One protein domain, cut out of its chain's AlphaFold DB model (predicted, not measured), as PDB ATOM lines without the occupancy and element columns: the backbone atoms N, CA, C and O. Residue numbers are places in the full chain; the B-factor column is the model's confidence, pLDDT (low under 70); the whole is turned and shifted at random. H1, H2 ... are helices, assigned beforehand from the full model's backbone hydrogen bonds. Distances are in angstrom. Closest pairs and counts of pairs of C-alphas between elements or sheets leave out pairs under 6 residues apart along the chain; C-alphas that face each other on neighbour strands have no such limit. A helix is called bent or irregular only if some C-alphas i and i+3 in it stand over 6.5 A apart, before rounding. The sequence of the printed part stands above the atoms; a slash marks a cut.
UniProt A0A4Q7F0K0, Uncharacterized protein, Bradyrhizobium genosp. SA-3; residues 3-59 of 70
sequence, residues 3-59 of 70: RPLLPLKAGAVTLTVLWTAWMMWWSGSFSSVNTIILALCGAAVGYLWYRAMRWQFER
ATOM      1  N   ARG A   3     206.098 117.884 118.338       54.53
ATOM      2  CA  ARG A   3     205.362 118.680 117.348       54.53
ATOM      3  C   ARG A   3     204.145 119.304 118.047       54.53
ATOM      4  O   ARG A   3     203.070 118.711 117.987       54.53
ATOM      5  N   PRO A   4     204.267 120.487 118.684       53.16
ATOM      6  CA  PRO A   4     203.158 121.185 119.349       53.16
ATOM      7  C   PRO A   4     202.129 121.769 118.362       53.16
ATOM      8  O   PRO A   4     201.238 122.516 118.747       53.16
ATOM      9  N   LEU A   5     202.217 121.419 117.078       53.97
ATOM     10  CA  LEU A   5     201.309 121.895 116.036       53.97
ATOM     11  C   LEU A   5     199.907 121.272 116.142       53.97
ATOM     12  O   LEU A   5     198.936 121.859 115.678       53.97
ATOM     13  N   LEU A   6     199.793 120.094 116.765       57.69
ATOM     14  CA  LEU A   6     198.520 119.402 116.989       57.69
ATOM     15  C   LEU A   6     197.594 120.131 117.980       57.69
ATOM     16  O   LEU A   6     196.441 120.366 117.616       57.69
ATOM     17  N   PRO A   7     198.051 120.536 119.183       59.12
ATOM     18  CA  PRO A   7     197.185 121.241 120.123       59.12
ATOM     19  C   PRO A   7     196.757 122.624 119.634       59.12
ATOM     20  O   PRO A   7     195.598 122.992 119.808       59.12
ATOM     21  N   LEU A   8     197.641 123.355 118.945       66.06
ATOM     22  CA  LEU A   8     197.304 124.665 118.380       66.06
ATOM     23  C   LEU A   8     196.229 124.550 117.285       66.06
ATOM     24  O   LEU A   8     195.280 125.331 117.244       66.06
ATOM     25  N   LYS A   9     196.348 123.528 116.425       66.69
ATOM     26  CA  LYS A   9     195.378 123.261 115.358       66.69
ATOM     27  C   LYS A   9     194.025 122.820 115.913       66.69
ATOM     28  O   LYS A   9     192.996 123.230 115.387       66.69
ATOM     29  N   ALA A  10     194.013 122.025 116.979       72.25
ATOM     30  CA  ALA A  10     192.770 121.640 117.634       72.25
ATOM     31  C   ALA A  10     192.085 122.833 118.305       72.25
ATOM     32  O   ALA A  10     190.892 123.008 118.109       72.25
ATOM     33  N   GLY A  11     192.834 123.697 119.003       74.12
ATOM     34  CA  GLY A  11     192.286 124.921 119.596       74.12
ATOM     35  C   GLY A  11     191.610 125.822 118.561       74.12
ATOM     36  O   GLY A  11     190.502 126.296 118.798       74.12
ATOM     37  N   ALA A  12     192.219 125.977 117.380       79.88
ATOM     38  CA  ALA A  12     191.618 126.710 116.267       79.88
ATOM     39  C   ALA A  12     190.303 126.069 115.788       79.88
ATOM     40  O   ALA A  12     189.317 126.774 115.581       79.88
ATOM     41  N   VAL A  13     190.250 124.738 115.661       77.75
ATOM     42  CA  VAL A  13     189.020 124.023 115.279       77.75
ATOM     43  C   VAL A  13     187.927 124.208 116.333       77.75
ATOM     44  O   VAL A  13     186.802 124.555 115.979       77.75
ATOM     45  N   THR A  14     188.248 124.057 117.621       79.81
ATOM     46  CA  THR A  14     187.281 124.237 118.713       79.81
ATOM     47  C   THR A  14     186.755 125.669 118.766       79.81
ATOM     48  O   THR A  14     185.551 125.866 118.911       79.81
ATOM     49  N   LEU A  15     187.631 126.666 118.587       80.75
ATOM     50  CA  LEU A  15     187.252 128.077 118.514       80.75
ATOM     51  C   LEU A  15     186.307 128.332 117.336       80.75
ATOM     52  O   LEU A  15     185.304 129.014 117.502       80.75
ATOM     53  N   THR A  16     186.595 127.745 116.171       82.44
ATOM     54  CA  THR A  16     185.767 127.908 114.966       82.44
ATOM     55  C   THR A  16     184.376 127.313 115.179       82.44
ATOM     56  O   THR A  16     183.381 127.977 114.918       82.44
ATOM     57  N   VAL A  17     184.286 126.095 115.725       78.50
ATOM     58  CA  VAL A  17     183.000 125.432 116.005       78.50
ATOM     59  C   VAL A  17     182.192 126.202 117.051       78.50
ATOM     60  O   VAL A  17     181.003 126.450 116.849       78.50
ATOM     61  N   LEU A  18     182.837 126.618 118.146       77.81
ATOM     62  CA  LEU A  18     182.197 127.394 119.207       77.81
ATOM     63  C   LEU A  18     181.697 128.746 118.683       77.81
ATOM     64  O   LEU A  18     180.584 129.161 118.996       77.81
ATOM     65  N   TRP A  19     182.493 129.406 117.843       80.00
ATOM     66  CA  TRP A  19     182.144 130.672 117.209       80.00
ATOM     67  C   TRP A  19     180.958 130.538 116.249       80.00
ATOM     68  O   TRP A  19     180.018 131.327 116.307       80.00
ATOM     69  N   THR A  20     180.957 129.513 115.394       74.81
ATOM     70  CA  THR A  20     179.864 129.248 114.450       74.81
ATOM     71  C   THR A  20     178.563 128.914 115.185       74.81
ATOM     72  O   THR A  20     177.502 129.419 114.816       74.81
ATOM     73  N   ALA A  21     178.639 128.152 116.280       73.12
ATOM     74  CA  ALA A  21     177.504 127.913 117.168       73.12
ATOM     75  C   ALA A  21     176.972 129.201 117.806       73.12
ATOM     76  O   ALA A  21     175.763 129.422 117.838       73.12
ATOM     77  N   TRP A  22     177.872 130.064 118.277       74.00
ATOM     78  CA  TRP A  22     177.519 131.341 118.886       74.00
ATOM     79  C   TRP A  22     176.842 132.294 117.891       74.00
ATOM     80  O   TRP A  22     175.827 132.912 118.217       74.00
ATOM     81  N   MET A  23     177.339 132.361 116.651       71.25
ATOM     82  CA  MET A  23     176.703 133.119 115.567       71.25
ATOM     83  C   MET A  23     175.299 132.596 115.250       71.25
ATOM     84  O   MET A  23     174.376 133.387 115.057       71.25
ATOM     85  N   MET A  24     175.118 131.274 115.239       63.81
ATOM     86  CA  MET A  24     173.805 130.668 115.012       63.81
ATOM     87  C   MET A  24     172.842 130.901 116.181       63.81
ATOM     88  O   MET A  24     171.650 131.076 115.946       63.81
ATOM     89  N   TRP A  25     173.342 130.998 117.416       67.81
ATOM     90  CA  TRP A  25     172.533 131.344 118.590       67.81
ATOM     91  C   TRP A  25     172.012 132.788 118.551       67.81
ATOM     92  O   TRP A  25     170.874 133.048 118.931       67.81
ATOM     93  N   TRP A  26     172.810 133.734 118.045       65.69
ATOM     94  CA  TRP A  26     172.373 135.125 117.854       65.69
ATOM     95  C   TRP A  26     171.361 135.299 116.711       65.69
ATOM     96  O   TRP A  26     170.625 136.282 116.691       65.69
ATOM     97  N   SER A  27     171.276 134.341 115.784       60.66
ATOM     98  CA  SER A  27     170.392 134.400 114.612       60.66
ATOM     99  C   SER A  27     168.976 133.859 114.857       60.66
ATOM    100  O   SER A  27     168.338 133.422 113.912       60.66
ATOM    101  N   GLY A  28     168.478 133.893 116.104       55.31
ATOM    102  CA  GLY A  28     167.055 133.994 116.504       55.31
ATOM    103  C   GLY A  28     166.025 132.962 116.003       55.31
ATOM    104  O   GLY A  28     164.882 132.958 116.448       55.31
ATOM    105  N   SER A  29     166.384 132.076 115.089       64.50
ATOM    106  CA  SER A  29     165.549 131.056 114.475       64.50
ATOM    107  C   SER A  29     166.504 130.008 113.951       64.50
ATOM    108  O   SER A  29     167.279 130.320 113.069       64.50
ATOM    109  N   PHE A  30     166.517 128.811 114.529       51.28
ATOM    110  CA  PHE A  30     166.612 127.532 113.813       51.28
ATOM    111  C   PHE A  30     166.948 126.403 114.796       51.28
ATOM    112  O   PHE A  30     168.090 126.210 115.200       51.28
ATOM    113  N   SER A  31     165.889 125.648 115.102       61.09
ATOM    114  CA  SER A  31     165.814 124.184 115.124       61.09
ATOM    115  C   SER A  31     166.855 123.418 115.952       61.09
ATOM    116  O   SER A  31     168.039 123.388 115.619       61.09
ATOM    117  N   SER A  32     166.372 122.675 116.958       65.00
ATOM    118  CA  SER A  32     167.120 121.765 117.850       65.00
ATOM    119  C   SER A  32     168.174 120.888 117.161       65.00
ATOM    120  O   SER A  32     169.144 120.470 117.790       65.00
ATOM    121  N   VAL A  33     168.012 120.626 115.865       69.19
ATOM    122  CA  VAL A  33     168.975 119.936 114.997       69.19
ATOM    123  C   VAL A  33     170.371 120.557 115.069       69.19
ATOM    124  O   VAL A  33     171.356 119.832 115.164       69.19
ATOM    125  N   ASN A  34     170.481 121.882 115.080       67.56
ATOM    126  CA  ASN A  34     171.774 122.558 115.091       67.56
ATOM    127  C   ASN A  34     172.502 122.379 116.435       67.56
ATOM    128  O   ASN A  34     173.705 122.130 116.487       67.56
ATOM    129  N   THR A  35     171.744 122.395 117.535       71.00
ATOM    130  CA  THR A  35     172.253 122.094 118.879       71.00
ATOM    131  C   THR A  35     172.712 120.640 118.990       71.00
ATOM    132  O   THR A  35     173.761 120.368 119.571       71.00
ATOM    133  N   ILE A  36     171.968 119.703 118.390       78.44
ATOM    134  CA  ILE A  36     172.331 118.279 118.357       78.44
ATOM    135  C   ILE A  36     173.611 118.067 117.543       78.44
ATOM    136  O   ILE A  36     174.513 117.373 118.005       78.44
ATOM    137  N   ILE A  37     173.726 118.691 116.368       77.62
ATOM    138  CA  ILE A  37     174.928 118.614 115.526       77.62
ATOM    139  C   ILE A  37     176.133 119.205 116.263       77.62
ATOM    140  O   ILE A  37     177.209 118.612 116.231       77.62
ATOM    141  N   LEU A  38     175.960 120.319 116.977       73.94
ATOM    142  CA  LEU A  38     177.019 120.907 117.791       73.94
ATOM    143  C   LEU A  38     177.473 119.965 118.910       73.94
ATOM    144  O   LEU A  38     178.673 119.775 119.093       73.94
ATOM    145  N   ALA A  39     176.531 119.360 119.634       79.75
ATOM    146  CA  ALA A  39     176.840 118.405 120.692       79.75
ATOM    147  C   ALA A  39     177.579 117.177 120.138       79.75
ATOM    148  O   ALA A  39     178.592 116.762 120.702       79.75
ATOM    149  N   LEU A  40     177.134 116.647 118.994       84.25
ATOM    150  CA  LEU A  40     177.814 115.558 118.287       84.25
ATOM    151  C   LEU A  40     179.219 115.960 117.836       84.25
ATOM    152  O   LEU A  40     180.155 115.179 117.982       84.25
ATOM    153  N   CYS A  41     179.382 117.176 117.319       79.12
ATOM    154  CA  CYS A  41     180.667 117.673 116.844       79.12
ATOM    155  C   CYS A  41     181.636 117.898 118.014       79.12
ATOM    156  O   CYS A  41     182.780 117.456 117.959       79.12
ATOM    157  N   GLY A  42     181.164 118.474 119.123       77.94
ATOM    158  CA  GLY A  42     181.932 118.600 120.363       77.94
ATOM    159  C   GLY A  42     182.338 117.242 120.942       77.94
ATOM    160  O   GLY A  42     183.499 117.055 121.307       77.94
ATOM    161  N   ALA A  43     181.426 116.264 120.956       83.31
ATOM    162  CA  ALA A  43     181.716 114.901 121.394       83.31
ATOM    163  C   ALA A  43     182.735 114.205 120.478       83.31
ATOM    164  O   ALA A  43     183.672 113.572 120.965       83.31
ATOM    165  N   ALA A  44     182.602 114.365 119.159       81.56
ATOM    166  CA  ALA A  44     183.545 113.829 118.186       81.56
ATOM    167  C   ALA A  44     184.937 114.445 118.367       81.56
ATOM    168  O   ALA A  44     185.916 113.707 118.425       81.56
ATOM    169  N   VAL A  45     185.034 115.769 118.531       80.94
ATOM    170  CA  VAL A  45     186.300 116.467 118.806       80.94
ATOM    171  C   VAL A  45     186.903 116.004 120.132       80.94
ATOM    172  O   VAL A  45     188.090 115.680 120.172       80.94
ATOM    173  N   GLY A  46     186.102 115.896 121.196       82.19
ATOM    174  CA  GLY A  46     186.550 115.395 122.498       82.19
ATOM    175  C   GLY A  46     187.070 113.957 122.430       82.19
ATOM    176  O   GLY A  46     188.129 113.644 122.975       82.19
ATOM    177  N   TYR A  47     186.387 113.091 121.683       82.44
ATOM    178  CA  TYR A  47     186.829 111.718 121.446       82.44
ATOM    179  C   TYR A  47     188.123 111.659 120.628       82.44
ATOM    180  O   TYR A  47     189.050 110.919 120.966       82.44
ATOM    181  N   LEU A  48     188.220 112.464 119.569       82.06
ATOM    182  CA  LEU A  48     189.402 112.539 118.711       82.06
ATOM    183  C   LEU A  48     190.613 113.057 119.498       82.06
ATOM    184  O   LEU A  48     191.725 112.566 119.309       82.06
ATOM    185  N   TRP A  49     190.384 113.965 120.446       80.44
ATOM    186  CA  TRP A  49     191.383 114.454 121.390       80.44
ATOM    187  C   TRP A  49     191.836 113.383 122.385       80.44
ATOM    188  O   TRP A  49     193.039 113.176 122.548       80.44
ATOM    189  N   TYR A  50     190.905 112.638 122.987       82.06
ATOM    190  CA  TYR A  50     191.231 111.502 123.856       82.06
ATOM    191  C   TYR A  50     192.055 110.445 123.113       82.06
ATOM    192  O   TYR A  50     193.070 109.960 123.611       82.06
ATOM    193  N   ARG A  51     191.662 110.127 121.875       81.19
ATOM    194  CA  ARG A  51     192.378 109.179 121.018       81.19
ATOM    195  C   ARG A  51     193.765 109.694 120.639       81.19
ATOM    196  O   ARG A  51     194.717 108.918 120.657       81.19
ATOM    197  N   ALA A  52     193.898 110.991 120.356       77.56
ATOM    198  CA  ALA A  52     195.183 111.629 120.089       77.56
ATOM    199  C   ALA A  52     196.101 111.615 121.321       77.56
ATOM    200  O   ALA A  52     197.276 111.284 121.189       77.56
ATOM    201  N   MET A  53     195.579 111.908 122.518       74.38
ATOM    202  CA  MET A  53     196.320 111.779 123.777       74.38
ATOM    203  C   MET A  53     196.768 110.339 124.005       74.38
ATOM    204  O   MET A  53     197.941 110.104 124.279       74.38
ATOM    205  N   ARG A  54     195.878 109.364 123.806       77.25
ATOM    206  CA  ARG A  54     196.210 107.941 123.936       77.25
ATOM    207  C   ARG A  54     197.316 107.515 122.966       77.25
ATOM    208  O   ARG A  54     198.245 106.829 123.372       77.25
ATOM    209  N   TRP A  55     197.281 108.022 121.732       74.69
ATOM    210  CA  TRP A  55     198.345 107.838 120.741       74.69
ATOM    211  C   TRP A  55     199.669 108.510 121.124       74.69
ATOM    212  O   TRP A  55     200.735 107.968 120.840       74.69
ATOM    213  N   GLN A  56     199.633 109.689 121.750       70.56
ATOM    214  CA  GLN A  56     200.839 110.343 122.272       70.56
ATOM    215  C   GLN A  56     201.450 109.535 123.423       70.56
ATOM    216  O   GLN A  56     202.662 109.351 123.436       70.56
ATOM    217  N   PHE A  57     200.630 108.998 124.329       65.75
ATOM    218  CA  PHE A  57     201.086 108.127 125.416       65.75
ATOM    219  C   PHE A  57     201.703 106.816 124.907       65.75
ATOM    220  O   PHE A  57     202.770 106.430 125.382       65.75
ATOM    221  N   GLU A  58     201.099 106.175 123.900       67.31
ATOM    222  CA  GLU A  58     201.700 105.021 123.209       67.31
ATOM    223  C   GLU A  58     203.044 105.384 122.563       67.31
ATOM    224  O   GLU A  58     204.027 104.664 122.719       67.31
ATOM    225  N   ARG A  59     203.126 106.538 121.883       66.06
ATOM    226  CA  ARG A  59     204.368 106.994 121.235       66.06
ATOM    227  C   ARG A  59     205.464 107.417 122.208       66.06
ATOM    228  O   ARG A  59     206.631 107.348 121.839       66.06
TER     229      ARG A  59
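This is residues 3 to 59 of the 70 residues of an uncharacterized protein of Bradyrhizobium genosp. SA-3 (UniProt A0A4Q7F0K0). This is a long helical hairpin: helix H1 runs one way, a tight link turns the backbone round, and helix H2 runs back beside it, nearly antiparallel. The two helices make a flat pair with nothing packed on either side, and the turn at residues 26 to 33 and the last turns of H2, residues 53 to 59, stand free at the two ends. The printed part has 57 residues with two named helices, H1 then H2, and no named strand; its class is all helix. It is a loose rod, with a radius of gyration of the C-alphas of 14.1 A and spans of 46 by 18 by 6 A.

H1 holds residues 5 to 26 and measures 31.9 A from its first C-alpha, at (201.309, 121.895, 116.036), to its last, at (172.373, 135.125, 117.854). H2 holds residues 32 to 59 and measures 40.2 A, from C-alpha 32 at (167.120, 121.765, 117.850) to C-alpha 59 at (204.368, 106.994, 121.235). Neither helix is bent.

H1 and H2 form a helical hairpin. They run opposite ways at a shallow tilt of 9 degrees, with their centres 12.7 A apart. They touch with 4 pairs of C-alphas within 8 A, and the closest C-alphas are those of Ala 21 and Leu 38, 7.1 A apart. H1 touches H2 with residues 14 to 21 alone, and H2 touches H1 with residues 38 to 45 alone. In both H1 and H2 every O i to N i+4 pair is within hydrogen-bond range.

The two C-alphas farthest apart are those of Gly 28 and Arg 59, at 46.3 A, while the first and last printed C-alphas, of Arg 3 and Arg 59, are 12.4 A apart. Without the stretches that stand free, the body has 42 residues and spans 35 by 18 by 7 A. The printed part has no cut, and the link from H1 to H2 is tight. The mean pLDDT of the printed part is 72.1, and it is under 70 at residues 3 to 9, 24 to 34 and 57 to 59.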